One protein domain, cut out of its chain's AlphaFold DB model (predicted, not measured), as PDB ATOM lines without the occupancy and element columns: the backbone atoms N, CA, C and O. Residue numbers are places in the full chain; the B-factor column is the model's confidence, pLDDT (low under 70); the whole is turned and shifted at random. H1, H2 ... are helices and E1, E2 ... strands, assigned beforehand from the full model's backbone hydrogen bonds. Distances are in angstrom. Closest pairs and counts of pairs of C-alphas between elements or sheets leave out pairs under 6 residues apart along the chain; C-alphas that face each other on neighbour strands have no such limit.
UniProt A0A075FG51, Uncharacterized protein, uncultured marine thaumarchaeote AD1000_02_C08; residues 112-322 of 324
ATOM      1  N   ASN A 112      74.700 105.875 126.111       63.56
ATOM      2  CA  ASN A 112      75.924 105.092 126.291       63.56
ATOM      3  C   ASN A 112      77.055 105.608 125.393       63.56
ATOM      4  O   ASN A 112      78.167 105.810 125.864       63.56
ATOM      5  N   THR A 113      76.761 105.937 124.134       65.81
ATOM      6  CA  THR A 113      77.740 106.529 123.207       65.81
ATOM      7  C   THR A 113      78.241 107.885 123.708       65.81
ATOM      8  O   THR A 113      79.437 108.163 123.653       65.81
ATOM      9  N   HIS A 114      77.346 108.732 124.220       66.06
ATOM     10  CA  HIS A 114      77.717 110.040 124.756       66.06
ATOM     11  C   HIS A 114      78.593 109.925 126.012       66.06
ATOM     12  O   HIS A 114      79.595 110.632 126.122       66.06
ATOM     13  N   TYR A 115      78.253 109.018 126.932       68.00
ATOM     14  CA  TYR A 115      79.061 108.768 128.125       68.00
ATOM     15  C   TYR A 115      80.419 108.164 127.779       68.00
ATOM     16  O   TYR A 115      81.427 108.642 128.292       68.00
ATOM     17  N   ASN A 116      80.472 107.201 126.861       69.50
ATOM     18  CA  ASN A 116      81.727 106.591 126.429       69.50
ATOM     19  C   ASN A 116      82.642 107.616 125.750       69.50
ATOM     20  O   ASN A 116      83.832 107.658 126.040       69.50
ATOM     21  N   GLU A 117      82.098 108.504 124.914       74.31
ATOM     22  CA  GLU A 117      82.870 109.583 124.288       74.31
ATOM     23  C   GLU A 117      83.366 110.614 125.315       74.31
ATOM     24  O   GLU A 117      84.491 111.107 125.210       74.31
ATOM     25  N   PHE A 118      82.552 110.939 126.325       72.69
ATOM     26  CA  PHE A 118      82.976 111.799 127.429       72.69
ATOM     27  C   PHE A 118      84.109 111.154 128.236       72.69
ATOM     28  O   PHE A 118      85.137 111.798 128.457       72.69
ATOM     29  N   ILE A 119      83.948 109.887 128.627       73.94
ATOM     30  CA  ILE A 119      84.950 109.104 129.358       73.94
ATOM     31  C   ILE A 119      86.238 109.037 128.538       73.94
ATOM     32  O   ILE A 119      87.292 109.420 129.040       73.94
ATOM     33  N   ARG A 120      86.154 108.669 127.255       79.50
ATOM     34  CA  ARG A 120      87.294 108.637 126.333       79.50
ATOM     35  C   ARG A 120      88.056 109.954 126.345       79.50
ATOM     36  O   ARG A 120      89.245 109.970 126.649       79.50
ATOM     37  N   ARG A 121      87.381 111.074 126.072       79.88
ATOM     38  CA  ARG A 121      88.034 112.394 126.026       79.88
ATOM     39  C   ARG A 121      88.639 112.788 127.366       79.88
ATOM     40  O   ARG A 121      89.737 113.339 127.393       79.88
ATOM     41  N   ALA A 122      87.937 112.535 128.469       79.75
ATOM     42  CA  ALA A 122      88.433 112.854 129.802       79.75
ATOM     43  C   ALA A 122      89.716 112.070 130.118       79.75
ATOM     44  O   ALA A 122      90.693 112.662 130.583       79.75
ATOM     45  N   PHE A 123      89.738 110.772 129.810       83.62
ATOM     46  CA  PHE A 123      90.901 109.910 130.010       83.62
ATOM     47  C   PHE A 123      92.048 110.281 129.073       83.62
ATOM     48  O   PHE A 123      93.167 110.442 129.548       83.62
ATOM     49  N   GLU A 124      91.786 110.510 127.784       82.81
ATOM     50  CA  GLU A 124      92.802 110.955 126.823       82.81
ATOM     51  C   GLU A 124      93.472 112.252 127.281       82.81
ATOM     52  O   GLU A 124      94.697 112.329 127.358       82.81
ATOM     53  N   VAL A 125      92.689 113.271 127.647       85.88
ATOM     54  CA  VAL A 125      93.234 114.544 128.137       85.88
ATOM     55  C   VAL A 125      94.045 114.338 129.419       85.88
ATOM     56  O   VAL A 125      95.126 114.914 129.555       85.88
ATOM     57  N   MET A 126      93.554 113.516 130.352       87.62
ATOM     58  CA  MET A 126      94.244 113.236 131.612       87.62
ATOM     59  C   MET A 126      95.573 112.515 131.401       87.62
ATOM     60  O   MET A 126      96.608 112.957 131.900       87.62
ATOM     61  N   LEU A 127      95.553 111.418 130.650       86.50
ATOM     62  CA  LEU A 127      96.715 110.577 130.400       86.50
ATOM     63  C   LEU A 127      97.767 111.323 129.572       86.50
ATOM     64  O   LEU A 127      98.933 111.295 129.947       86.50
ATOM     65  N   ASN A 128      97.367 112.108 128.564       86.44
ATOM     66  CA  ASN A 128      98.286 112.974 127.810       86.44
ATOM     67  C   ASN A 128      98.917 114.058 128.701       86.44
ATOM     68  O   ASN A 128     100.110 114.371 128.601       86.44
ATOM     69  N   ARG A 129      98.135 114.639 129.621       89.25
ATOM     70  CA  ARG A 129      98.663 115.579 130.617       89.25
ATOM     71  C   ARG A 129      99.656 114.895 131.555       89.25
ATOM     72  O   ARG A 129     100.627 115.529 131.947       89.25
ATOM     73  N   LYS A 130      99.416 113.644 131.950       88.81
ATOM     74  CA  LYS A 130     100.334 112.877 132.805       88.81
ATOM     75  C   LYS A 130     101.600 112.484 132.048       88.81
ATOM     76  O   LYS A 130     102.684 112.691 132.572       88.81
ATOM     77  N   GLU A 131     101.492 112.023 130.807       86.06
ATOM     78  CA  GLU A 131     102.647 111.661 129.975       86.06
ATOM     79  C   GLU A 131     103.615 112.840 129.780       86.06
ATOM     80  O   GLU A 131     104.829 112.660 129.784       86.06
ATOM     81  N   SER A 132     103.082 114.058 129.657       85.44
ATOM     82  CA  SER A 132     103.872 115.286 129.487       85.44
ATOM     83  C   SER A 132     104.428 115.880 130.790       85.44
ATOM     84  O   SER A 132     105.157 116.873 130.741       85.44
ATOM     85  N   GLN A 133     104.107 115.311 131.958       86.88
ATOM     86  CA  GLN A 133     104.676 115.766 133.229       86.88
ATOM     87  C   GLN A 133     106.138 115.350 133.355       86.88
ATOM     88  O   GLN A 133     106.519 114.236 133.003       86.88
ATOM     89  N   ASN A 134     106.949 116.239 133.931       85.31
ATOM     90  CA  ASN A 134     108.318 115.896 134.283       85.31
ATOM     91  C   ASN A 134     108.307 114.752 135.304       85.31
ATOM     92  O   ASN A 134     107.650 114.869 136.342       85.31
ATOM     93  N   PRO A 135     109.035 113.660 135.043       84.12
ATOM     94  CA  PRO A 135     109.153 112.583 136.003       84.12
ATOM     95  C   PRO A 135     109.851 113.049 137.280       84.12
ATOM     96  O   PRO A 135     110.827 113.803 137.233       84.12
ATOM     97  N   HIS A 136     109.392 112.550 138.422       75.06
ATOM     98  CA  HIS A 136     109.979 112.859 139.721       75.06
ATOM     99  C   HIS A 136     110.398 111.582 140.452       75.06
ATOM    100  O   HIS A 136     109.725 110.555 140.336       75.06
ATOM    101  N   PRO A 137     111.508 111.612 141.217       69.44
ATOM    102  CA  PRO A 137     111.861 110.494 142.071       69.44
ATOM    103  C   PRO A 137     110.754 110.298 143.112       69.44
ATOM    104  O   PRO A 137     110.205 111.278 143.628       69.44
ATOM    105  N   PRO A 138     110.397 109.052 143.419       67.00
ATOM    106  CA  PRO A 138     109.188 108.803 144.170       67.00
ATOM    107  C   PRO A 138     109.560 108.879 145.682       67.00
ATOM    108  O   PRO A 138     110.600 108.374 146.104       67.00
ATOM    109  N   LEU A 139     108.796 109.661 146.470       64.62
ATOM    110  CA  LEU A 139     109.200 110.138 147.815       64.62
ATOM    111  C   LEU A 139     108.645 109.330 149.014       64.62
ATOM    112  O   LEU A 139     109.236 109.379 150.089       64.62
ATOM    113  N   ASN A 140     107.532 108.606 148.847       71.06
ATOM    114  CA  ASN A 140     106.761 107.940 149.919       71.06
ATOM    115  C   ASN A 140     106.574 106.437 149.629       71.06
ATOM    116  O   ASN A 140     107.153 105.913 148.693       71.06
ATOM    117  N   ASN A 141     105.765 105.688 150.385       86.50
ATOM    118  CA  ASN A 141     105.451 104.311 149.968       86.50
ATOM    119  C   ASN A 141     104.698 104.333 148.632       86.50
ATOM    120  O   ASN A 141     103.663 104.984 148.523       86.50
ATOM    121  N   HIS A 142     105.188 103.624 147.620       90.94
ATOM    122  CA  HIS A 142     104.551 103.616 146.302       90.94
ATOM    123  C   HIS A 142     103.575 102.468 146.142       90.94
ATOM    124  O   HIS A 142     103.662 101.493 146.880       90.94
ATOM    125  N   ILE A 143     102.686 102.575 145.161       94.94
ATOM    126  CA  ILE A 143     101.862 101.469 144.680       94.94
ATOM    127  C   ILE A 143     101.684 101.588 143.166       94.94
ATOM    128  O   ILE A 143     101.482 102.687 142.650       94.94
ATOM    129  N   ILE A 144     101.791 100.459 142.471       95.12
ATOM    130  CA  ILE A 144     101.532 100.343 141.036       95.12
ATOM    131  C   ILE A 144     100.263  99.520 140.870       95.12
ATOM    132  O   ILE A 144     100.149  98.439 141.453       95.12
ATOM    133  N   LEU A 145      99.332 100.026 140.072       94.38
ATOM    134  CA  LEU A 145      98.198  99.252 139.594       94.38
ATOM    135  C   LEU A 145      98.504  98.833 138.161       94.38
ATOM    136  O   LEU A 145      98.854  99.672 137.342       94.38
ATOM    137  N   ASP A 146      98.427  97.544 137.872       91.06
ATOM    138  CA  ASP A 146      98.518  97.031 136.507       91.06
ATOM    139  C   ASP A 146      97.261  97.434 135.706       91.06
ATOM    140  O   ASP A 146      96.197  97.683 136.276       91.06
ATOM    141  N   ALA A 147      97.343  97.505 134.382       85.44
ATOM    142  CA  ALA A 147      96.170  97.710 133.542       85.44
ATOM    143  C   ALA A 147      95.196  96.533 133.584       85.44
ATOM    144  O   ALA A 147      93.982  96.741 133.512       85.44
ATOM    145  N   CYS A 148      95.691  95.311 133.794       82.12
ATOM    146  CA  CYS A 148      94.833  94.128 133.820       82.12
ATOM    147  C   CYS A 148      93.785  94.144 134.948       82.12
ATOM    148  O   CYS A 148      92.717  93.581 134.764       82.12
ATOM    149  N   ILE A 149      94.009  94.835 136.076       81.62
ATOM    150  CA  ILE A 149      92.997  94.894 137.154       81.62
ATOM    151  C   ILE A 149      91.772  95.743 136.783       81.62
ATOM    152  O   ILE A 149      90.753  95.691 137.467       81.62
ATOM    153  N   ILE A 150      91.885  96.544 135.719       75.00
ATOM    154  CA  ILE A 150      90.800  97.353 135.155       75.00
ATOM    155  C   ILE A 150      90.251  96.686 133.894       75.00
ATOM    156  O   ILE A 150      89.041  96.657 133.690       75.00
ATOM    157  N   LEU A 151      91.146  96.159 133.053       70.06
ATOM    158  CA  LEU A 151      90.802  95.515 131.789       70.06
ATOM    159  C   LEU A 151      90.268  94.090 131.955       70.06
ATOM    160  O   LEU A 151      89.692  93.567 131.014       70.06
ATOM    161  N   ASP A 152      90.471  93.445 133.094       66.50
ATOM    162  CA  ASP A 152      89.940  92.115 133.391       66.50
ATOM    163  C   ASP A 152      89.530  92.067 134.873       66.50
ATOM    164  O   ASP A 152      90.248  91.524 135.727       66.50
ATOM    165  N   PRO A 153      88.431  92.763 135.229       68.31
ATOM    166  CA  PRO A 153      87.962  92.793 136.600       68.31
ATOM    167  C   PRO A 153      87.495  91.390 136.985       68.31
ATOM    168  O   PRO A 153      86.675  90.774 136.311       68.31
ATOM    169  N   SER A 154      87.986  90.891 138.113       67.25
ATOM    170  CA  SER A 154      87.647  89.557 138.623       67.25
ATOM    171  C   SER A 154      86.190  89.391 139.059       67.25
ATOM    172  O   SER A 154      85.789  88.347 139.550       67.25
ATOM    173  N   ASP A 155      85.416  90.463 139.014       70.44
ATOM    174  CA  ASP A 155      83.998  90.492 139.325       70.44
ATOM    175  C   ASP A 155      83.171  90.878 138.091       70.44
ATOM    176  O   ASP A 155      82.047  91.346 138.241       70.44
ATOM    177  N   SER A 156      83.680  90.649 136.869       65.62
ATOM    178  CA  SER A 156      82.953  90.931 135.617       65.62
ATOM    179  C   SER A 156      81.573  90.267 135.555       65.62
ATOM    180  O   SER A 156      80.636  90.844 135.012       65.62
ATOM    181  N   ASP A 157      81.448  89.074 136.142       70.38
ATOM    182  CA  ASP A 157      80.210  88.285 136.175       70.38
ATOM    183  C   ASP A 157      79.341  88.582 137.419       70.38
ATOM    184  O   ASP A 157      78.276  87.986 137.608       70.38
ATOM    185  N   SER A 158      79.785  89.493 138.294       72.88
ATOM    186  CA  SER A 158      79.028  89.952 139.463       72.88
ATOM    187  C   SER A 158      77.856  90.851 139.047       72.88
ATOM    188  O   SER A 158      77.961  91.592 138.069       72.88
ATOM    189  N   PRO A 159      76.758  90.904 139.828       72.00
ATOM    190  CA  PRO A 159      75.745  91.953 139.687       72.00
ATOM    191  C   PRO A 159      76.307  93.381 139.821       72.00
ATOM    192  O   PRO A 159      75.677  94.330 139.355       72.00
ATOM    193  N   PHE A 160      77.472  93.528 140.461       71.88
ATOM    194  CA  PHE A 160      78.200  94.784 140.638       71.88
ATOM    195  C   PHE A 160      79.627  94.636 140.086       71.88
ATOM    196  O   PHE A 160      80.563  94.416 140.860       71.88
ATOM    197  N   PRO A 161      79.815  94.707 138.756       73.75
ATOM    198  CA  PRO A 161      81.144  94.624 138.171       73.75
ATOM    199  C   PRO A 161      82.012  95.789 138.650       73.75
ATOM    200  O   PRO A 161      81.520  96.904 138.855       73.75
ATOM    201  N   HIS A 162      83.310  95.536 138.812       78.69
ATOM    202  CA  HIS A 162      84.307  96.479 139.318       78.69
ATOM    203  C   HIS A 162      84.170  96.878 140.798       78.69
ATOM    204  O   HIS A 162      84.878  97.789 141.230       78.69
ATOM    205  N   GLU A 163      83.333  96.230 141.612       84.06
ATOM    206  CA  GLU A 163      83.251  96.513 143.056       84.06
ATOM    207  C   GLU A 163      84.621  96.361 143.743       84.06
ATOM    208  O   GLU A 163      85.047  97.213 144.528       84.06
ATOM    209  N   SER A 164      85.362  95.313 143.389       86.00
ATOM    210  CA  SER A 164      86.706  95.028 143.902       86.00
ATOM    211  C   SER A 164      87.711  96.114 143.505       86.00
ATOM    212  O   SER A 164      88.585  96.491 144.291       86.00
ATOM    213  N   LEU A 165      87.571  96.660 142.294       87.50
ATOM    214  CA  LEU A 165      88.365  97.791 141.817       87.50
ATOM    215  C   LEU A 165      87.993  99.074 142.570       87.50
ATOM    216  O   LEU A 165      88.878  99.735 143.105       87.50
ATOM    217  N   LEU A 166      86.706  99.409 142.671       88.50
ATOM    218  CA  LEU A 166      86.221 100.598 143.379       88.50
ATOM    219  C   LEU A 166      86.679 100.607 144.843       88.50
ATOM    220  O   LEU A 166      87.198 101.609 145.335       88.50
ATOM    221  N   ASN A 167      86.558  99.471 145.530       89.62
ATOM    222  CA  ASN A 167      87.029  99.312 146.903       89.62
ATOM    223  C   ASN A 167      88.544  99.529 147.023       89.62
ATOM    224  O   ASN A 167      89.001 100.185 147.963       89.62
ATOM    225  N   LEU A 168      89.325  99.015 146.068       93.19
ATOM    226  CA  LEU A 168      90.768  99.235 146.014       93.19
ATOM    227  C   LEU A 168      91.108 100.718 145.797       93.19
ATOM    228  O   LEU A 168      91.917 101.266 146.551       93.19
ATOM    229  N   LEU A 169      90.484 101.376 144.817       93.75
ATOM    230  CA  LEU A 169      90.711 102.793 144.507       93.75
ATOM    231  C   LEU A 169      90.372 103.685 145.709       93.75
ATOM    232  O   LEU A 169      91.193 104.514 146.103       93.75
ATOM    233  N   ASN A 170      89.237 103.437 146.367       92.75
ATOM    234  CA  ASN A 170      88.812 104.164 147.566       92.75
ATOM    235  C   ASN A 170      89.791 103.997 148.737       92.75
ATOM    236  O   ASN A 170      90.156 104.971 149.402       92.75
ATOM    237  N   LYS A 171      90.270 102.770 148.989       94.44
ATOM    238  CA  LYS A 171      91.293 102.526 150.020       94.44
ATOM    239  C   LYS A 171      92.592 103.253 149.691       94.44
ATOM    240  O   LYS A 171      93.211 103.825 150.588       94.44
ATOM    241  N   ILE A 172      92.999 103.245 148.421       94.75
ATOM    242  CA  ILE A 172      94.202 103.948 147.981       94.75
ATOM    243  C   ILE A 172      94.049 105.457 148.179       94.75
ATOM    244  O   ILE A 172      94.952 106.078 148.738       94.75
ATOM    245  N   ALA A 173      92.910 106.034 147.793       94.62
ATOM    246  CA  ALA A 173      92.611 107.450 147.976       94.62
ATOM    247  C   ALA A 173      92.692 107.854 149.458       94.62
ATOM    248  O   ALA A 173      93.452 108.761 149.802       94.62
ATOM    249  N   GLY A 174      92.027 107.116 150.353       94.69
ATOM    250  CA  GLY A 174      92.044 107.414 151.789       94.69
ATOM    251  C   GLY A 174      93.422 107.264 152.453       94.69
ATOM    252  O   GLY A 174      93.724 107.954 153.429       94.69
ATOM    253  N   LEU A 175      94.286 106.378 151.945       93.75
ATOM    254  CA  LEU A 175      95.677 106.265 152.405       93.75
ATOM    255  C   LEU A 175      96.575 107.358 151.804       93.75
ATOM    256  O   LEU A 175      97.498 107.826 152.473       93.75
ATOM    257  N   HIS A 176      96.305 107.778 150.570       92.88
ATOM    258  CA  HIS A 176      97.023 108.858 149.905       92.88
ATOM    259  C   HIS A 176      96.766 110.214 150.567       92.88
ATOM    260  O   HIS A 176      97.714 110.946 150.828       92.88
ATOM    261  N   GLU A 177      95.519 110.516 150.935       92.62
ATOM    262  CA  GLU A 177      95.159 111.741 151.670       92.62
ATOM    263  C   GLU A 177      95.890 111.865 153.014       92.62
ATOM    264  O   GLU A 177      96.188 112.962 153.482       92.62
ATOM    265  N   LYS A 178      96.242 110.726 153.618       92.00
ATOM    266  CA  LYS A 178      97.049 110.645 154.843       92.00
ATOM    267  C   LYS A 178      98.559 110.654 154.573       92.00
ATOM    268  O   LYS A 178      99.337 110.437 155.495       92.00
ATOM    269  N   ASN A 179      98.980 110.870 153.325       89.75
ATOM    270  CA  ASN A 179     100.363 110.784 152.845       89.75
ATOM    271  C   ASN A 179     101.047 109.431 153.122       89.75
ATOM    272  O   ASN A 179     102.273 109.349 153.173       89.75
ATOM    273  N   LEU A 180     100.273 108.354 153.302       90.75
ATOM    274  CA  LEU A 180     100.819 107.038 153.648       90.75
ATOM    275  C   LEU A 180     101.272 106.255 152.423       90.75
ATOM    276  O   LEU A 180     102.205 105.454 152.526       90.75
ATOM    277  N   ILE A 181     100.614 106.485 151.284       92.12
ATOM    278  CA  ILE A 181     100.967 105.894 149.996       92.12
ATOM    279  C   ILE A 181     100.878 106.922 148.864       92.12
ATOM    280  O   ILE A 181     100.140 107.904 148.931       92.12
ATOM    281  N   GLN A 182     101.609 106.658 147.793       92.75
ATOM    282  CA  GLN A 182     101.633 107.451 146.577       92.75
ATOM    283  C   GLN A 182     101.459 106.513 145.380       92.75
ATOM    284  O   GLN A 182     102.397 105.768 145.070       92.75
ATOM    285  N   PRO A 183     100.303 106.519 144.692       94.06
ATOM    286  CA  PRO A 183     100.183 105.793 143.437       94.06
ATOM    287  C   PRO A 183     101.109 106.411 142.384       94.06
ATOM    288  O   PRO A 183     101.390 107.618 142.421       94.06
ATOM    289  N   ILE A 184     101.629 105.580 141.482       93.56
ATOM    290  CA  ILE A 184     102.591 106.008 140.462       93.56
ATOM    291  C   ILE A 184     102.155 105.599 139.055       93.56
ATOM    292  O   ILE A 184     101.468 104.599 138.870       93.56
ATOM    293  N   LEU A 185     102.595 106.380 138.071       92.81
ATOM    294  CA  LEU A 185     102.443 106.125 136.640       92.81
ATOM    295  C   LEU A 185     103.789 106.265 135.933       92.81
ATOM    296  O   LEU A 185     104.692 106.951 136.407       92.81
ATOM    297  N   TYR A 186     103.904 105.644 134.771       92.94
ATOM    298  CA  TYR A 186     105.031 105.774 133.850       92.94
ATOM    299  C   TYR A 186     104.535 105.560 132.426       92.94
ATOM    300  O   TYR A 186     103.404 105.118 132.220       92.94
ATOM    301  N   LYS A 187     105.362 105.910 131.442       89.75
ATOM    302  CA  LYS A 187     104.948 106.035 130.045       89.75
ATOM    303  C   LYS A 187     104.331 104.750 129.492       89.75
ATOM    304  O   LYS A 187     103.261 104.812 128.892       89.75
ATOM    305  N   THR A 188     104.951 103.596 129.729       90.56
ATOM    306  CA  THR A 188     104.408 102.309 129.274       90.56
ATOM    307  C   THR A 188     103.051 102.003 129.908       90.56
ATOM    308  O   THR A 188     102.131 101.632 129.190       90.56
ATOM    309  N   LEU A 189     102.885 102.222 131.216       89.44
ATOM    310  CA  LEU A 189     101.611 101.969 131.899       89.44
ATOM    311  C   LEU A 189     100.513 102.959 131.466       89.44
ATOM    312  O   LEU A 189      99.370 102.568 131.262       89.44
ATOM    313  N   ILE A 190     100.863 104.232 131.253       87.25
ATOM    314  CA  ILE A 190      99.949 105.230 130.677       87.25
ATOM    315  C   ILE A 190      99.452 104.764 129.307       87.25
ATOM    316  O   ILE A 190      98.258 104.859 129.033       87.25
ATOM    317  N   PHE A 191     100.346 104.228 128.472       84.81
ATOM    318  CA  PHE A 191      99.977 103.705 127.161       84.81
ATOM    319  C   PHE A 191      98.997 102.527 127.271       84.81
ATOM    320  O   PHE A 191      98.008 102.496 126.545       84.81
ATOM    321  N   GLU A 192      99.185 101.609 128.220       82.75
ATOM    322  CA  GLU A 192      98.248 100.494 128.444       82.75
ATOM    323  C   GLU A 192      96.860 100.957 128.903       82.75
ATOM    324  O   GLU A 192      95.853 100.314 128.608       82.75
ATOM    325  N   TYR A 193      96.785 102.115 129.559       81.81
ATOM    326  CA  TYR A 193      95.530 102.721 129.987       81.81
ATOM    327  C   TYR A 193      94.773 103.476 128.893       81.81
ATOM    328  O   TYR A 193      93.590 103.770 129.078       81.81
ATOM    329  N   THR A 194      95.401 103.774 127.749       71.25
ATOM    330  CA  THR A 194      94.795 104.641 126.719       71.25
ATOM    331  C   THR A 194      93.512 104.082 126.107       71.25
ATOM    332  O   THR A 194      92.696 104.873 125.645       71.25
ATOM    333  N   ASN A 195      93.281 102.767 126.184       68.00
ATOM    334  CA  ASN A 195      92.098 102.102 125.622       68.00
ATOM    335  C   ASN A 195      91.122 101.567 126.684       68.00
ATOM    336  O   ASN A 195      90.185 100.849 126.347       68.00
ATOM    337  N   ILE A 196      91.285 101.921 127.969       70.19
ATOM    338  CA  ILE A 196      90.347 101.490 129.028       70.19
ATOM    339  C   ILE A 196      88.898 101.887 128.707       70.19
ATOM    340  O   ILE A 196      87.972 101.153 129.034       70.19
ATOM    341  N   TRP A 197      88.686 103.028 128.051       64.62
ATOM    342  CA  TRP A 197      87.355 103.526 127.692       64.62
ATOM    343  C   TRP A 197      86.620 102.650 126.661       64.62
ATOM    344  O   TRP A 197      85.413 102.805 126.497       64.62
ATOM    345  N   GLU A 198      87.314 101.734 125.974       66.06
ATOM    346  CA  GLU A 198      86.700 100.773 125.042       66.06
ATOM    347  C   GLU A 198      86.001  99.614 125.772       66.06
ATOM    348  O   GLU A 198      85.331  98.792 125.142       66.06
ATOM    349  N   ARG A 199      86.137  99.534 127.103       67.31
ATOM    350  CA  ARG A 199      85.502  98.512 127.934       67.31
ATOM    351  C   ARG A 199      83.982  98.714 127.992       67.31
ATOM    352  O   ARG A 199      83.528  99.736 128.508       67.31
ATOM    353  N   PRO A 200      83.178  97.742 127.522       60.03
ATOM    354  CA  PRO A 200      81.723  97.877 127.485       60.03
ATOM    355  C   PRO A 200      81.073  97.875 128.880       60.03
ATOM    356  O   PRO A 200      79.950  98.350 129.027       60.03
ATOM    357  N   ASP A 201      81.768  97.351 129.891       64.31
ATOM    358  CA  ASP A 201      81.353  97.257 131.294       64.31
ATOM    359  C   ASP A 201      81.798  98.452 132.158       64.31
ATOM    360  O   ASP A 201      81.304  98.630 133.277       64.31
ATOM    361  N   LEU A 202      82.668  99.325 131.635       69.50
ATOM    362  CA  LEU A 202      83.153 100.492 132.365       69.50
ATOM    363  C   LEU A 202      82.105 101.610 132.375       69.50
ATOM    364  O   LEU A 202      82.063 102.490 131.517       69.50
ATOM    365  N   THR A 203      81.253 101.589 133.394       66.94
ATOM    366  CA  THR A 203      80.262 102.648 133.614       66.94
ATOM    367  C   THR A 203      80.899 103.941 134.148       66.94
ATOM    368  O   THR A 203      82.066 103.988 134.544       66.94
ATOM    369  N   VAL A 204      80.113 105.025 134.189       66.00
ATOM    370  CA  VAL A 204      80.569 106.367 134.598       66.00
ATOM    371  C   VAL A 204      81.224 106.385 135.988       66.00
ATOM    372  O   VAL A 204      82.184 107.124 136.184       66.00
ATOM    373  N   PHE A 205      80.755 105.585 136.951       67.81
ATOM    374  CA  PHE A 205      81.273 105.630 138.326       67.81
ATOM    375  C   PHE A 205      82.704 105.067 138.456       67.81
ATOM    376  O   PHE A 205      83.578 105.831 138.864       67.81
ATOM    377  N   PRO A 206      83.010 103.819 138.037       75.69
ATOM    378  CA  PRO A 206      84.394 103.351 137.923       75.69
ATOM    379  C   PRO A 206      85.289 104.282 137.100       75.69
ATOM    380  O   PRO A 206      86.447 104.490 137.457       75.69
ATOM    381  N   ALA A 207      84.756 104.890 136.035       78.25
ATOM    382  CA  ALA A 207      85.514 105.828 135.217       78.25
ATOM    383  C   ALA A 207      85.919 107.105 135.984       78.25
ATOM    384  O   ALA A 207      87.051 107.570 135.849       78.25
ATOM    385  N   LEU A 208      85.032 107.668 136.810       81.31
ATOM    386  CA  LEU A 208      85.347 108.841 137.633       81.31
ATOM    387  C   LEU A 208      86.383 108.523 138.718       81.31
ATOM    388  O   LEU A 208      87.327 109.295 138.890       81.31
ATOM    389  N   GLU A 209      86.260 107.379 139.394       87.31
ATOM    390  CA  GLU A 209      87.236 106.961 140.411       87.31
ATOM    391  C   GLU A 209      88.624 106.716 139.804       87.31
ATOM    392  O   GLU A 209      89.644 107.105 140.372       87.31
ATOM    393  N   LEU A 210      88.682 106.133 138.603       88.12
ATOM    394  CA  LEU A 210      89.933 105.960 137.863       88.12
ATOM    395  C   LEU A 210      90.545 107.294 137.428       88.12
ATOM    396  O   LEU A 210      91.756 107.487 137.555       88.12
ATOM    397  N   TYR A 211      89.726 108.232 136.951       88.19
ATOM    398  CA  TYR A 211      90.187 109.577 136.604       88.19
ATOM    399  C   TYR A 211      90.837 110.270 137.809       88.19
ATOM    400  O   TYR A 211      91.912 110.868 137.703       88.19
ATOM    401  N   ASP A 212      90.203 110.162 138.975       89.62
ATOM    402  CA  ASP A 212      90.693 110.757 140.211       89.62
ATOM    403  C   ASP A 212      91.927 110.016 140.767       89.62
ATOM    404  O   ASP A 212      92.869 110.631 141.279       89.62
ATOM    405  N   PHE A 213      92.000 108.695 140.594       92.81
ATOM    406  CA  PHE A 213      93.213 107.918 140.850       92.81
ATOM    407  C   PHE A 213      94.388 108.415 139.997       92.81
ATOM    408  O   PHE A 213      95.441 108.754 140.542       92.81
ATOM    409  N   PHE A 214      94.209 108.556 138.678       91.94
ATOM    410  CA  PHE A 214      95.267 109.047 137.792       91.94
ATOM    411  C   PHE A 214      95.718 110.460 138.153       91.94
ATOM    412  O   PHE A 214      96.917 110.749 138.109       91.94
ATOM    413  N   ASN A 215      94.797 111.330 138.574       90.69
ATOM    414  CA  ASN A 215      95.135 112.661 139.074       90.69
ATOM    415  C   ASN A 215      96.109 112.624 140.253       90.69
ATOM    416  O   ASN A 215      97.061 113.412 140.266       90.69
ATOM    417  N   ARG A 216      95.923 111.685 141.186       91.31
ATOM    418  CA  ARG A 216      96.804 111.496 142.348       91.31
ATOM    419  C   ARG A 216      98.155 110.894 141.991       91.31
ATOM    420  O   ARG A 216      99.092 111.042 142.768       91.31
ATOM    421  N   CYS A 217      98.286 110.225 140.846       92.31
ATOM    422  CA  CYS A 217      99.523 109.542 140.494       92.31
ATOM    423  C   CYS A 217     100.700 110.491 140.248       92.31
ATOM    424  O   CYS A 217     100.577 111.472 139.506       92.31
ATOM    425  N   THR A 218     101.864 110.120 140.783       91.44
ATOM    426  CA  THR A 218     103.159 110.721 140.431       91.44
ATOM    427  C   THR A 218     103.753 109.994 139.235       91.44
ATOM    428  O   THR A 218     103.749 108.765 139.188       91.44
ATOM    429  N   VAL A 219     104.296 110.747 138.281       92.00
ATOM    430  CA  VAL A 219     104.923 110.182 137.083       92.00
ATOM    431  C   VAL A 219     106.402 109.899 137.342       92.00
ATOM    432  O   VAL A 219     107.112 110.743 137.893       92.00
ATOM    433  N   ILE A 220     106.864 108.715 136.943       91.56
ATOM    434  CA  ILE A 220     108.259 108.273 137.048       91.56
ATOM    435  C   ILE A 220     108.812 107.854 135.678       91.56
ATOM    436  O   ILE A 220     108.059 107.625 134.733       91.56
ATOM    437  N   LEU A 221     110.139 107.717 135.592       88.88
ATOM    438  CA  LEU A 221     110.821 107.138 134.431       88.88
ATOM    439  C   LEU A 221     110.780 105.607 134.482       88.88
ATOM    440  O   LEU A 221     111.090 105.018 135.519       88.88
ATOM    441  N   ASP A 222     110.483 104.975 133.350       90.06
ATOM    442  CA  ASP A 222     110.514 103.521 133.136       90.06
ATOM    443  C   ASP A 222     111.676 103.058 132.233       90.06
ATOM    444  O   ASP A 222     111.994 101.869 132.168       90.06
ATOM    445  N   ASP A 223     112.377 103.983 131.585       88.94
ATOM    446  CA  ASP A 223     113.465 103.722 130.637       88.94
ATOM    447  C   ASP A 223     114.870 103.824 131.253       88.94
ATOM    448  O   ASP A 223     115.875 103.604 130.573       88.94
ATOM    449  N   SER A 224     114.963 104.111 132.556       89.62
ATOM    450  CA  SER A 224     116.257 104.219 133.229       89.62
ATOM    451  C   SER A 224     117.067 102.923 133.106       89.62
ATOM    452  O   SER A 224     116.527 101.813 133.183       89.62
ATOM    453  N   LYS A 225     118.392 103.057 132.983       92.06
ATOM    454  CA  LYS A 225     119.301 101.912 132.821       92.06
ATOM    455  C   LYS A 225     119.115 100.841 133.902       92.06
ATOM    456  O   LYS A 225     119.059  99.665 133.576       92.06
ATOM    457  N   ASP A 226     118.952 101.235 135.164       90.44
ATOM    458  CA  ASP A 226     118.755 100.291 136.277       90.44
ATOM    459  C   ASP A 226     117.426  99.518 136.166       90.44
ATOM    460  O   ASP A 226     117.379  98.323 136.454       90.44
ATOM    461  N   ILE A 227     116.351 100.159 135.691       92.81
ATOM    462  CA  ILE A 227     115.080  99.467 135.421       92.81
ATOM    463  C   ILE A 227     115.257  98.467 134.275       92.81
ATOM    464  O   ILE A 227     114.840  97.316 134.402       92.81
ATOM    465  N   GLN A 228     115.922  98.862 133.188       93.88
ATOM    466  CA  GLN A 228     116.153  97.973 132.045       93.88
ATOM    467  C   GLN A 228     117.081  96.799 132.395       93.88
ATOM    468  O   GLN A 228     116.798  95.662 132.016       93.88
ATOM    469  N   ASP A 229     118.132  97.035 133.183       94.00
ATOM    470  CA  ASP A 229     119.031  95.988 133.672       94.00
ATOM    471  C   ASP A 229     118.266  94.970 134.537       94.00
ATOM    472  O   ASP A 229     118.417  93.760 134.354       94.00
ATOM    473  N   ARG A 230     117.373  95.428 135.426       92.44
ATOM    474  CA  ARG A 230     116.494  94.546 136.221       92.44
ATOM    475  C   ARG A 230     115.499  93.786 135.363       92.44
ATOM    476  O   ARG A 230     115.326  92.587 135.570       92.44
ATOM    477  N   LYS A 231     114.880  94.451 134.385       93.38
ATOM    478  CA  LYS A 231     113.960  93.824 133.425       93.38
ATOM    479  C   LYS A 231     114.638  92.650 132.722       93.38
ATOM    480  O   LYS A 231     114.087  91.551 132.675       93.38
ATOM    481  N   ASN A 232     115.864  92.861 132.243       92.25
ATOM    482  CA  ASN A 232     116.664  91.822 131.600       92.25
ATOM    483  C   ASN A 232     117.031  90.702 132.582       92.25
ATOM    484  O   ASN A 232     116.812  89.536 132.277       92.25
ATOM    485  N   GLN A 233     117.466  91.032 133.802       91.25
ATOM    486  CA  GLN A 233     117.766  90.023 134.825       91.25
ATOM    487  C   GLN A 233     116.560  89.147 135.180       91.25
ATOM    488  O   GLN A 233     116.720  87.940 135.361       91.25
ATOM    489  N   ILE A 234     115.364  89.731 135.310       90.50
ATOM    490  CA  ILE A 234     114.133  88.975 135.561       90.50
ATOM    491  C   ILE A 234     113.869  88.053 134.370       90.50
ATOM    492  O   ILE A 234     113.734  86.845 134.556       90.50
ATOM    493  N   LYS A 235     113.882  88.599 133.147       88.81
ATOM    494  CA  LYS A 235     113.657  87.851 131.902       88.81
ATOM    495  C   LYS A 235     114.625  86.673 131.733       88.81
ATOM    496  O   LYS A 235     114.207  85.591 131.316       88.81
ATOM    497  N   ASP A 236     115.896  86.863 132.067       88.12
ATOM    498  CA  ASP A 236     116.940  85.846 131.917       88.12
ATOM    499  C   ASP A 236     116.806  84.724 132.950       88.12
ATOM    500  O   ASP A 236     117.075  83.565 132.635       88.12
ATOM    501  N   LYS A 237     116.321  85.044 134.155       86.62
ATOM    502  CA  LYS A 237     116.091  84.075 135.239       86.62
ATOM    503  C   LYS A 237     114.811  83.259 135.083       86.62
ATOM    504  O   LYS A 237     114.662  82.252 135.776       86.62
ATOM    505  N   LEU A 238     113.888  83.664 134.209       84.06
ATOM    506  CA  LEU A 238     112.693  82.872 133.929       84.06
ATOM    507  C   LEU A 238     113.079  81.544 133.267       84.06
ATOM    508  O   LEU A 238     113.723  81.509 132.212       84.06
ATOM    509  N   SER A 239     112.631  80.447 133.871       78.75
ATOM    510  CA  SER A 239     112.719  79.112 133.276       78.75
ATOM    511  C   SER A 239     111.871  79.007 132.001       78.75
ATOM    512  O   SER A 239     110.933  79.782 131.799       78.75
ATOM    513  N   SER A 240     112.166  78.031 131.137       76.94
ATOM    514  CA  SER A 240     111.389  77.811 129.907       76.94
ATOM    515  C   SER A 240     109.885  77.605 130.156       76.94
ATOM    516  O   SER A 240     109.114  78.229 129.433       76.94
ATOM    517  N   PRO A 241     109.435  76.840 131.178       78.50
ATOM    518  CA  PRO A 241     108.011  76.734 131.506       78.50
ATOM    519  C   PRO A 241     107.385  78.067 131.915       78.50
ATOM    520  O   PRO A 241     106.313  78.404 131.438       78.50
ATOM    521  N   GLN A 242     108.071  78.876 132.728       76.81
ATOM    522  CA  GLN A 242     107.554  80.188 133.131       76.81
ATOM    523  C   GLN A 242     107.463  81.146 131.944       76.81
ATOM    524  O   GLN A 242     106.454  81.817 131.774       76.81
ATOM    525  N   LYS A 243     108.488  81.177 131.080       77.44
ATOM    526  CA  LYS A 243     108.430  81.934 129.820       77.44
ATOM    527  C   LYS A 243     107.256  81.467 128.970       77.44
ATOM    528  O   LYS A 243     106.565  82.296 128.398       77.44
ATOM    529  N   GLN A 244     107.026  80.158 128.901       74.19
ATOM    530  CA  GLN A 244     105.875  79.617 128.202       74.19
ATOM    531  C   GLN A 244     104.559  80.009 128.857       74.19
ATOM    532  O   GLN A 244     103.652  80.255 128.097       74.19
ATOM    533  N   GLU A 245     104.440  80.143 130.180       75.12
ATOM    534  CA  GLU A 245     103.204  80.608 130.835       75.12
ATOM    535  C   GLU A 245     102.850  82.051 130.463       75.12
ATOM    536  O   GLU A 245     101.732  82.319 130.023       75.12
ATOM    537  N   PHE A 246     103.833  82.955 130.504       73.69
ATOM    538  CA  PHE A 246     103.665  84.317 129.983       73.69
ATOM    539  C   PHE A 246     103.272  84.334 128.494       73.69
ATOM    540  O   PHE A 246     102.662  85.282 128.007       73.69
ATOM    541  N   LEU A 247     103.617  83.275 127.759       69.25
ATOM    542  CA  LEU A 247     103.327  83.111 126.340       69.25
ATOM    543  C   LEU A 247     102.176  82.116 126.075       69.25
ATOM    544  O   LEU A 247     101.818  81.920 124.920       69.25
ATOM    545  N   SER A 248     101.559  81.460 127.070       57.91
ATOM    546  CA  SER A 248     100.755  80.238 126.823       57.91
ATOM    547  C   SER A 248      99.338  80.529 126.339       57.91
ATOM    548  O   SER A 248      98.567  79.616 126.070       57.91
ATOM    549  N   PHE A 249      99.022  81.805 126.135       50.44
ATOM    550  CA  PHE A 249      97.814  82.278 125.462       50.44
ATOM    551  C   PHE A 249      98.144  83.043 124.159       50.44
ATOM    552  O   PHE A 249      97.355  83.881 123.709       50.44
ATOM    553  N   SER A 250      99.332  82.791 123.584       44.34
ATOM    554  CA  SER A 250      99.959  83.546 122.487       44.34
ATOM    555  C   SER A 250      99.805  82.868 121.123       44.34
ATOM    556  O   SER A 250     100.651  82.075 120.710       44.34
ATOM    557  N   THR A 251      98.796  83.276 120.358       42.78
ATOM    558  CA  THR A 251      98.808  83.131 118.890       42.78
ATOM    559  C   THR A 251      98.989  84.464 118.160       42.78
ATOM    560  O   THR A 251      99.100  84.456 116.939       42.78
ATOM    561  N   ASP A 252      99.074  85.596 118.874       45.94
ATOM    562  CA  ASP A 252      99.035  86.936 118.272       45.94
ATOM    563  C   ASP A 252     100.174  87.866 118.718       45.94
ATOM    564  O   ASP A 252     100.568  87.896 119.887       45.94
ATOM    565  N   LYS A 253     100.685  88.674 117.776       46.34
ATOM    566  CA  LYS A 253     101.820  89.605 117.976       46.34
ATOM    567  C   LYS A 253     101.567  90.667 119.056       46.34
ATOM    568  O   LYS A 253     102.528  91.164 119.636       46.34
ATOM    569  N   SER A 254     100.308  90.989 119.359       50.19
ATOM    570  CA  SER A 254      99.922  91.926 120.426       50.19
ATOM    571  C   SER A 254     100.337  91.451 121.825       50.19
ATOM    572  O   SER A 254     100.594  92.275 122.698       50.19
ATOM    573  N   LYS A 255     100.497  90.138 122.043       52.75
ATOM    574  CA  LYS A 255     100.787  89.575 123.373       52.75
ATOM    575  C   LYS A 255     102.280  89.408 123.692       52.75
ATOM    576  O   LYS A 255     102.631  89.246 124.855       52.75
ATOM    577  N   GLN A 256     103.183  89.546 122.709       51.94
ATOM    578  CA  GLN A 256     104.625  89.704 122.991       51.94
ATOM    579  C   GLN A 256     104.928  91.050 123.668       51.94
ATOM    580  O   GLN A 256     105.823  91.126 124.510       51.94
ATOM    581  N   PHE A 257     104.162  92.093 123.327       55.78
ATOM    582  CA  PHE A 257     104.222  93.385 124.010       55.78
ATOM    583  C   PHE A 257     103.726  93.275 125.459       55.78
ATOM    584  O   PHE A 257     104.404  93.790 126.341       55.78
ATOM    585  N   SER A 258     102.653  92.507 125.713       69.19
ATOM    586  CA  SER A 258     102.157  92.204 127.071       69.19
ATOM    587  C   SER A 258     103.262  91.633 127.960       69.19
ATOM    588  O   SER A 258     103.594  92.229 128.972       69.19
ATOM    589  N   PHE A 259     103.954  90.573 127.516       78.38
ATOM    590  CA  PHE A 259     105.061  89.994 128.287       78.38
ATOM    591  C   PHE A 259     106.166  91.012 128.613       78.38
ATOM    592  O   PHE A 259     106.735  91.009 129.703       78.38
ATOM    593  N   HIS A 260     106.528  91.876 127.662       81.00
ATOM    594  CA  HIS A 260     107.561  92.883 127.902       81.00
ATOM    595  C   HIS A 260     107.129  93.956 128.899       81.00
ATOM    596  O   HIS A 260     107.978  94.404 129.676       81.00
ATOM    597  N   ASN A 261     105.850  94.320 128.895       86.75
ATOM    598  CA  ASN A 261     105.274  95.268 129.835       86.75
ATOM    599  C   ASN A 261     105.123  94.642 131.224       86.75
ATOM    600  O   ASN A 261     105.585  95.230 132.192       86.75
ATOM    601  N   ASP A 262     104.654  93.399 131.321       88.62
ATOM    602  CA  ASP A 262     104.552  92.661 132.583       88.62
ATOM    603  C   ASP A 262     105.906  92.606 133.306       88.62
ATOM    604  O   ASP A 262     106.052  92.980 134.476       88.62
ATOM    605  N   ILE A 263     106.961  92.202 132.590       91.44
ATOM    606  CA  ILE A 263     108.309  92.141 133.169       91.44
ATOM    607  C   ILE A 263     108.849  93.542 133.496       91.44
ATOM    608  O   ILE A 263     109.621  93.684 134.447       91.44
ATOM    609  N   LEU A 264     108.443  94.582 132.757       93.62
ATOM    610  CA  LEU A 264     108.766  95.969 133.092       93.62
ATOM    611  C   LEU A 264     108.087  96.395 134.403       93.62
ATOM    612  O   LEU A 264     108.777  96.903 135.288       93.62
ATOM    613  N   HIS A 265     106.791  96.126 134.573       93.50
ATOM    614  CA  HIS A 265     106.033  96.416 135.796       93.50
ATOM    615  C   HIS A 265     106.684  95.749 137.008       93.50
ATOM    616  O   HIS A 265     106.946  96.397 138.024       93.50
ATOM    617  N   ALA A 266     107.059  94.473 136.870       93.38
ATOM    618  CA  ALA A 266     107.785  93.737 137.901       93.38
ATOM    619  C   ALA A 266     109.173  94.337 138.201       93.38
ATOM    620  O   ALA A 266     109.584  94.397 139.364       93.38
ATOM    621  N   ALA A 267     109.903  94.802 137.183       94.00
ATOM    622  CA  ALA A 267     111.213  95.433 137.352       94.00
ATOM    623  C   ALA A 267     111.119  96.769 138.101       94.00
ATOM    624  O   ALA A 267     111.920  97.022 139.006       94.00
ATOM    625  N   ILE A 268     110.126  97.596 137.768       93.94
ATOM    626  CA  ILE A 268     109.854  98.868 138.447       93.94
ATOM    627  C   ILE A 268     109.447  98.601 139.898       93.94
ATOM    628  O   ILE A 268     110.032  99.181 140.816       93.94
ATOM    629  N   ALA A 269     108.528  97.659 140.124       93.25
ATOM    630  CA  ALA A 269     108.105  97.261 141.462       93.25
ATOM    631  C   ALA A 269     109.280  96.764 142.316       93.25
ATOM    632  O   ALA A 269     109.437  97.163 143.472       93.25
ATOM    633  N   GLN A 270     110.165  95.946 141.735       91.56
ATOM    634  CA  GLN A 270     111.368  95.466 142.411       91.56
ATOM    635  C   GLN A 270     112.346  96.609 142.721       91.56
ATOM    636  O   GLN A 270     112.914  96.652 143.815       91.56
ATOM    637  N   LYS A 271     112.550  97.538 141.780       90.50
ATOM    638  CA  LYS A 271     113.437  98.696 141.954       90.50
ATOM    639  C   LYS A 271     112.966  99.600 143.091       90.50
ATOM    640  O   LYS A 271     113.777 100.014 143.918       90.50
ATOM    641  N   LEU A 272     111.671  99.892 143.123       89.56
ATOM    642  CA  LEU A 272     111.057 100.781 144.108       89.56
ATOM    643  C   LEU A 272     110.663 100.063 145.403       89.56
ATOM    644  O   LEU A 272     110.226 100.707 146.352       89.56
ATOM    645  N   GLN A 273     110.816  98.736 145.450       89.94
ATOM    646  CA  GLN A 273     110.350  97.878 146.541       89.94
ATOM    647  C   GLN A 273     108.875  98.115 146.903       89.94
ATOM    648  O   GLN A 273     108.487  98.021 148.078       89.94
ATOM    649  N   CYS A 274     108.056  98.421 145.899       91.69
ATOM    650  CA  CYS A 274     106.653  98.764 146.065       91.69
ATOM    651  C   CYS A 274     105.728  97.596 145.678       91.69
ATOM    652  O   CYS A 274     106.158  96.673 144.983       91.69
ATOM    653  N   PRO A 275     104.475  97.594 146.163       95.00
ATOM    654  CA  PRO A 275     103.438  96.686 145.705       95.00
ATOM    655  C   PRO A 275     103.094  96.936 144.238       95.00
ATOM    656  O   PRO A 275     102.802  98.070 143.851       95.00
ATOM    657  N   LEU A 276     103.060  95.854 143.469       95.81
ATOM    658  CA  LEU A 276     102.384  95.765 142.182       95.81
ATOM    659  C   LEU A 276     101.067  95.016 142.382       95.81
ATOM    660  O   LEU A 276     101.071  93.906 142.915       95.81
ATOM    661  N   VAL A 277      99.953  95.616 141.978       95.69
ATOM    662  CA  VAL A 277      98.633  94.981 142.041       95.69
ATOM    663  C   VAL A 277      98.237  94.525 140.646       95.69
ATOM    664  O   VAL A 277      98.160  95.351 139.742       95.69
ATOM    665  N   THR A 278      98.008  93.227 140.478       92.25
ATOM    666  CA  THR A 278      97.725  92.588 139.187       92.25
ATOM    667  C   THR A 278      96.830  91.364 139.382       92.25
ATOM    668  O   THR A 278      96.959  90.647 140.377       92.25
ATOM    669  N   ASN A 279      95.937  91.111 138.426       87.31
ATOM    670  CA  ASN A 279      95.187  89.856 138.329       87.31
ATOM    671  C   ASN A 279      95.809  88.897 137.297       87.31
ATOM    672  O   ASN A 279      95.303  87.782 137.116       87.31
ATOM    673  N   ASP A 280      96.932  89.281 136.674       86.50
ATOM    674  CA  ASP A 280      97.719  88.406 135.813       86.50
ATOM    675  C   ASP A 280      98.432  87.331 136.648       86.50
ATOM    676  O   ASP A 280      99.244  87.582 137.545       86.50
ATOM    677  N   LYS A 281      98.129  86.076 136.329       84.38
ATOM    678  CA  LYS A 281      98.611  84.907 137.072       84.38
ATOM    679  C   LYS A 281     100.093  84.646 136.846       84.38
ATOM    680  O   LYS A 281     100.763  84.161 137.758       84.38
ATOM    681  N   SER A 282     100.604  84.956 135.662       85.50
ATOM    682  CA  SER A 282     102.019  84.824 135.325       85.50
ATOM    683  C   SER A 282     102.844  85.800 136.166       85.50
ATOM    684  O   SER A 282     103.854  85.404 136.758       85.50
ATOM    685  N   LEU A 283     102.364  87.040 136.325       89.06
ATOM    686  CA  LEU A 283     102.964  88.014 137.240       89.06
ATOM    687  C   LEU A 283     102.849  87.600 138.708       89.06
ATOM    688  O   LEU A 283     103.842  87.654 139.435       89.06
ATOM    689  N   LEU A 284     101.688  87.125 139.161       89.81
ATOM    690  CA  LEU A 284     101.521  86.665 140.547       89.81
ATOM    691  C   LEU A 284     102.463  85.496 140.890       89.81
ATOM    692  O   LEU A 284     103.085  85.474 141.957       89.81
ATOM    693  N   ARG A 285     102.647  84.545 139.966       87.75
ATOM    694  CA  ARG A 285     103.600  83.429 140.113       87.75
ATOM    695  C   ARG A 285     105.054  83.889 140.129       87.75
ATOM    696  O   ARG A 285     105.884  83.250 140.777       87.75
ATOM    697  N   LEU A 286     105.379  85.012 139.488       86.81
ATOM    698  CA  LEU A 286     106.726  85.583 139.530       86.81
ATOM    699  C   LEU A 286     107.166  85.917 140.965       86.81
ATOM    700  O   LEU A 286     108.339  85.730 141.308       86.81
ATOM    701  N   ALA A 287     106.231  86.364 141.809       85.69
ATOM    702  CA  ALA A 287     106.485  86.680 143.215       85.69
ATOM    703  C   ALA A 287     106.614  85.446 144.118       85.69
ATOM    704  O   ALA A 287     107.218  85.542 145.184       85.69
ATOM    705  N   GLN A 288     106.112  84.280 143.697       82.75
ATOM    706  CA  GLN A 288     106.244  83.039 144.470       82.75
ATOM    707  C   GLN A 288     107.692  82.544 144.546       82.75
ATOM    708  O   GLN A 288     108.026  81.767 145.436       82.75
ATOM    709  N   ASN A 289     108.571  83.004 143.649       78.88
ATOM    710  CA  ASN A 289     109.997  82.753 143.779       78.88
ATOM    711  C   ASN A 289     110.605  83.698 144.841       78.88
ATOM    712  O   ASN A 289     110.773  84.894 144.571       78.88
ATOM    713  N   PRO A 290     111.021  83.188 146.018       72.31
ATOM    714  CA  PRO A 290     111.522  84.026 147.108       72.31
ATOM    715  C   PRO A 290     112.804  84.791 146.741       72.31
ATOM    716  O   PRO A 290     113.098  85.830 147.335       72.31
ATOM    717  N   HIS A 291     113.557  84.336 145.731       74.56
ATOM    718  CA  HIS A 291     114.756  85.030 145.254       74.56
ATOM    719  C   HIS A 291     114.449  86.353 144.542       74.56
ATOM    720  O   HIS A 291     115.328  87.213 144.463       74.56
ATOM    721  N   ASN A 292     113.218  86.546 144.059       74.31
ATOM    722  CA  ASN A 292     112.823  87.754 143.339       74.31
ATOM    723  C   ASN A 292     112.511  88.931 144.275       74.31
ATOM    724  O   ASN A 292     112.596  90.079 143.835       74.31
ATOM    725  N   LYS A 293     112.205  88.664 145.557       81.88
ATOM    726  CA  LYS A 293     111.855  89.673 146.579       81.88
ATOM    727  C   LYS A 293     110.810  90.691 146.088       81.88
ATOM    728  O   LYS A 293     110.930  91.887 146.348       81.88
ATOM    729  N   MET A 294     109.812  90.222 145.345       86.81
ATOM    730  CA  MET A 294     108.760  91.066 144.779       86.81
ATOM    731  C   MET A 294     107.545  91.113 145.704       86.81
ATOM    732  O   MET A 294     107.209  90.124 146.352       86.81
ATOM    733  N   LYS A 295     106.884  92.271 145.752       92.00
ATOM    734  CA  LYS A 295     105.612  92.474 146.448       92.00
ATOM    735  C   LYS A 295     104.518  92.553 145.384       92.00
ATOM    736  O   LYS A 295     104.268  93.632 144.864       92.00
ATOM    737  N   ILE A 296     103.936  91.419 145.010       94.75
ATOM    738  CA  ILE A 296     102.868  91.370 144.000       94.75
ATOM    739  C   ILE A 296     101.613  90.833 144.670       94.75
ATOM    740  O   ILE A 296     101.694  89.826 145.370       94.75
ATOM    741  N   PHE A 297     100.493  91.519 144.477       95.06
ATOM    742  CA  PHE A 297      99.208  91.214 145.097       95.06
ATOM    743  C   PHE A 297      98.098  91.178 144.046       95.06
ATOM    744  O   PHE A 297      98.205  91.853 143.025       95.06
ATOM    745  N   HIS A 298      97.017  90.456 144.329       93.38
ATOM    746  CA  HIS A 298      95.769  90.538 143.558       93.38
ATOM    747  C   HIS A 298      94.710  91.344 144.317       93.38
ATOM    748  O   HIS A 298      94.830  91.542 145.531       93.38
ATOM    749  N   ASN A 299      93.665  91.793 143.616       91.62
ATOM    750  CA  ASN A 299      92.480  92.417 144.224       91.62
ATOM    751  C   ASN A 299      91.195  91.590 144.052       91.62
ATOM    752  O   ASN A 299      90.114  92.078 144.359       91.62
ATOM    753  N   SER A 300      91.321  90.363 143.543       85.31
ATOM    754  CA  SER A 300      90.197  89.456 143.317       85.31
ATOM    755  C   SER A 300      89.713  88.747 144.582       85.31
ATOM    756  O   SER A 300      90.526  88.236 145.356       85.31
ATOM    757  N   SER A 301      88.390  88.628 144.726       79.25
ATOM    758  CA  SER A 301      87.722  87.774 145.718       79.25
ATOM    759  C   SER A 301      87.499  86.331 145.246       79.25
ATOM    760  O   SER A 301      86.959  85.515 145.995       79.25
ATOM    761  N   GLU A 302      87.861  85.994 144.008       81.75
ATOM    762  CA  GLU A 302      87.664  84.646 143.481       81.75
ATOM    763  C   GLU A 302      88.594  83.633 144.161       81.75
ATOM    764  O   GLU A 302      89.796  83.855 144.339       81.75
ATOM    765  N   SER A 303      88.055  82.445 144.443       81.69
ATOM    766  CA  SER A 303      88.798  81.340 145.062       81.69
ATOM    767  C   SER A 303      90.007  80.887 144.243       81.69
ATOM    768  O   SER A 303      90.980  80.388 144.812       81.69
ATOM    769  N   TYR A 304      89.987  81.108 142.922       81.19
ATOM    770  CA  TYR A 304      91.114  80.830 142.037       81.19
ATOM    771  C   TYR A 304      92.406  81.525 142.506       81.19
ATOM    772  O   TYR A 304      93.496  80.961 142.373       81.19
ATOM    773  N   TYR A 305      92.301  82.731 143.071       85.38
ATOM    774  CA  TYR A 305      93.454  83.515 143.513       85.38
ATOM    775  C   TYR A 305      93.916  83.189 144.937       85.38
ATOM    776  O   TYR A 305      94.935  83.714 145.367       85.38
ATOM    777  N   GLY A 306      93.248  82.279 145.656       83.62
ATOM    778  CA  GLY A 306      93.458  82.057 147.095       83.62
ATOM    779  C   GLY A 306      94.870  81.632 147.534       83.62
ATOM    780  O   GLY A 306      95.172  81.677 148.722       83.62
ATOM    781  N   ASN A 307      95.747  81.241 146.602       88.06
ATOM    782  CA  ASN A 307      97.156  80.920 146.878       88.06
ATOM    783  C   ASN A 307      98.111  82.114 146.699       88.06
ATOM    784  O   ASN A 307      99.326  81.965 146.860       88.06
ATOM    785  N   PHE A 308      97.592  83.276 146.314       91.44
ATOM    786  CA  PHE A 308      98.343  84.511 146.149       91.44
ATOM    787  C   PHE A 308      97.956  85.500 147.256       91.44
ATOM    788  O   PHE A 308      96.876  85.392 147.833       91.44
ATOM    789  N   PRO A 309      98.840  86.440 147.618       92.81
ATOM    790  CA  PRO A 309      98.525  87.411 148.655       92.81
ATOM    791  C   PRO A 309      97.542  88.469 148.127       92.81
ATOM    792  O   PRO A 309      97.748  89.049 147.056       92.81
ATOM    793  N   HIS A 310      96.508  88.766 148.912       94.50
ATOM    794  CA  HIS A 310      95.521  89.791 148.579       94.50
ATOM    795  C   HIS A 310      96.013  91.189 148.996       94.50
ATOM    796  O   HIS A 310      96.651  91.363 150.039       94.50
ATOM    797  N   ILE A 311      95.707  92.215 148.198       94.94
ATOM    798  CA  ILE A 311      96.184  93.592 148.421       94.94
ATOM    799  C   ILE A 311      95.671  94.211 149.730       94.94
ATOM    800  O   ILE A 311      96.368  95.005 150.368       94.94
ATOM    801  N   ASP A 312      94.483  93.812 150.180       92.94
ATOM    802  CA  ASP A 312      93.897  94.311 151.428       92.94
ATOM    803  C   ASP A 312      94.771  94.052 152.652       92.94
ATOM    804  O   ASP A 312      94.854  94.916 153.523       92.94
ATOM    805  N   ASP A 313      95.459  92.911 152.723       90.44
ATOM    806  CA  ASP A 313      96.332  92.599 153.857       90.44
ATOM    807  C   ASP A 313      97.451  93.635 153.989       90.44
ATOM    808  O   ASP A 313      97.793  94.086 155.088       90.44
ATOM    809  N   TYR A 314      97.989  94.065 152.849       92.44
ATOM    810  CA  TYR A 314      99.013  95.093 152.782       92.44
ATOM    811  C   TYR A 314      98.455  96.477 153.141       92.44
ATOM    812  O   TYR A 314      99.005  97.151 154.018       92.44
ATOM    813  N   LEU A 315      97.347  96.891 152.517       93.88
ATOM    814  CA  LEU A 315      96.758  98.218 152.736       93.88
ATOM    815  C   LEU A 315      96.238  98.388 154.171       93.88
ATOM    816  O   LEU A 315      96.493  99.413 154.808       93.88
ATOM    817  N   ASN A 316      95.593  97.361 154.729       91.62
ATOM    818  CA  ASN A 316      95.111  97.366 156.111       91.62
ATOM    819  C   ASN A 316      96.264  97.463 157.113       91.62
ATOM    820  O   ASN A 316      96.143  98.141 158.136       91.62
ATOM    821  N   LYS A 317      97.397  96.807 156.833       90.50
ATOM    822  CA  LYS A 317      98.593  96.886 157.680       90.50
ATOM    823  C   LYS A 317      99.197  98.291 157.676       90.50
ATOM    824  O   LYS A 317      99.554  98.785 158.743       90.50
ATOM    825  N   ILE A 318      99.268  98.949 156.517       88.38
ATOM    826  CA  ILE A 318      99.698 100.355 156.433       88.38
ATOM    827  C   ILE A 318      98.757 101.253 157.231       88.38
ATOM    828  O   ILE A 318      99.230 102.089 157.999       88.38
ATOM    829  N   GLY A 319      97.444 101.062 157.083       80.38
ATOM    830  CA  GLY A 319      96.449 101.835 157.819       80.38
ATOM    831  C   GLY A 319      96.602 101.693 159.336       80.38
ATOM    832  O   GLY A 319      96.634 102.696 160.036       80.38
ATOM    833  N   LYS A 320      96.758 100.465 159.847       83.25
ATOM    834  CA  LYS A 320      96.877 100.192 161.293       83.25
ATOM    835  C   LYS A 320      98.181 100.698 161.907       83.25
ATOM    836  O   LYS A 320      98.157 101.234 163.010       83.25
ATOM    837  N   ASN A 321      99.302 100.551 161.205       75.69
ATOM    838  CA  ASN A 321     100.622 100.917 161.730       75.69
ATOM    839  C   ASN A 321     100.833 102.433 161.891       75.69
ATOM    840  O   ASN A 321     101.828 102.825 162.485       75.69
ATOM    841  N   ASN A 322      99.929 103.266 161.366       61.88
ATOM    842  CA  ASN A 322     100.040 104.727 161.381       61.88
ATOM    843  C   ASN A 322      98.880 105.415 162.131       61.88
ATOM    844  O   ASN A 322      98.655 106.606 161.946       61.88
TER     845      ASN A 322
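This is residues 112 to 322 of the 324 residues of an uncharacterized protein of uncultured marine thaumarchaeote AD1000_02_C08 (UniProt A0A075FG51). A small, twisted sheet of four parallel strands forms the core between helices on both of its faces, three layers in all, with H3, H5 and H10 over one face and H8 and H9 over the other. H1 packs on H5 and H4 at one end of the whole, H6 and H7 pack on H8 at the other, and residues 249 to 254, of which 254 belongs to H8, stand free. There are 211 printed residues with ten named helices and four named strands, in the order H1 E1 H2 H3 E2 H4 H5 H6 H7 H8 E3 H9 E4 H10; the sheet runs E2 E1 E3 E4, and the class is mixed. The whole is compact, with a radius of gyration of the C-alphas of 16.6 A and spans of 47 by 44 by 37 A.

H1, residues 112 to 131, touches H5, residues 204 to 216, at a shallow tilt of 8 degrees, the same way; their closest C-alphas are those of Phe 123 and Tyr 211, 6.6 A. E1, residues 142 to 145, is the parallel neighbour of E2, residues 182 to 185, with N 184 and O 143 at 3.1 A, and of E3, residues 275 to 277, with N 144 and O 275 at 2.9 A. E4, residues 295 to 297, is parallel to E3, with N 297 and O 276 at 2.9 A. E1, H2 and H3, residues 148 to 151 and 163 to 177, and E2 make a strand-helix-strand unit, two parallel neighbours joined through helices by a right-handed crossover; E3, H9, residues 281 to 288, and E4 make another, also right-handed. H4, residues 187 to 193, is near H2, with 5 pairs of C-alphas within 10 A. H3 touches H5, closest at the C-alphas of Leu 166 and Pro 206, 6.4 A. H8, residues 254 to 272, is the hub, on the opposite face from H3, 10.9 A in height over the sheet. With residues 263 to 271 alone it touches H6, residues 225 to 237, closest at the C-alphas of Lys 231 and Ala 267, 5.1 A; with residues 255 to 259 alone it touches H7, residues 240 to 247, closest at Phe 246 and Phe 259, C-alphas 6.1 A apart. H10, residues 311 to 321, stands up from the sheet at 48 degrees, on the same face as H3. Every O i to N i+4 pair is within hydrogen-bond range in H1, H3, H4, H5, H6, H7 and H10, against 14 of 15 in H8 and 2 of 4 in H9; H2 is too short for one.

H1 spans 27.8 A from C-alpha 112 at (75.924, 105.092, 126.291). H3 spans 21.2 A, H8 27.6 A, and H10 15.8 A to C-alpha 321 at (100.622, 100.917, 161.730).

The C-alphas farthest apart, of His 114 and His 291, are 49.2 A apart. The printed part has no cut; the links H2 to H3 and E4 to H10 are long. Mean pLDDT of the printed part is 82.5, with 35 residues under 70, among them 197 to 205 and 247 to 258.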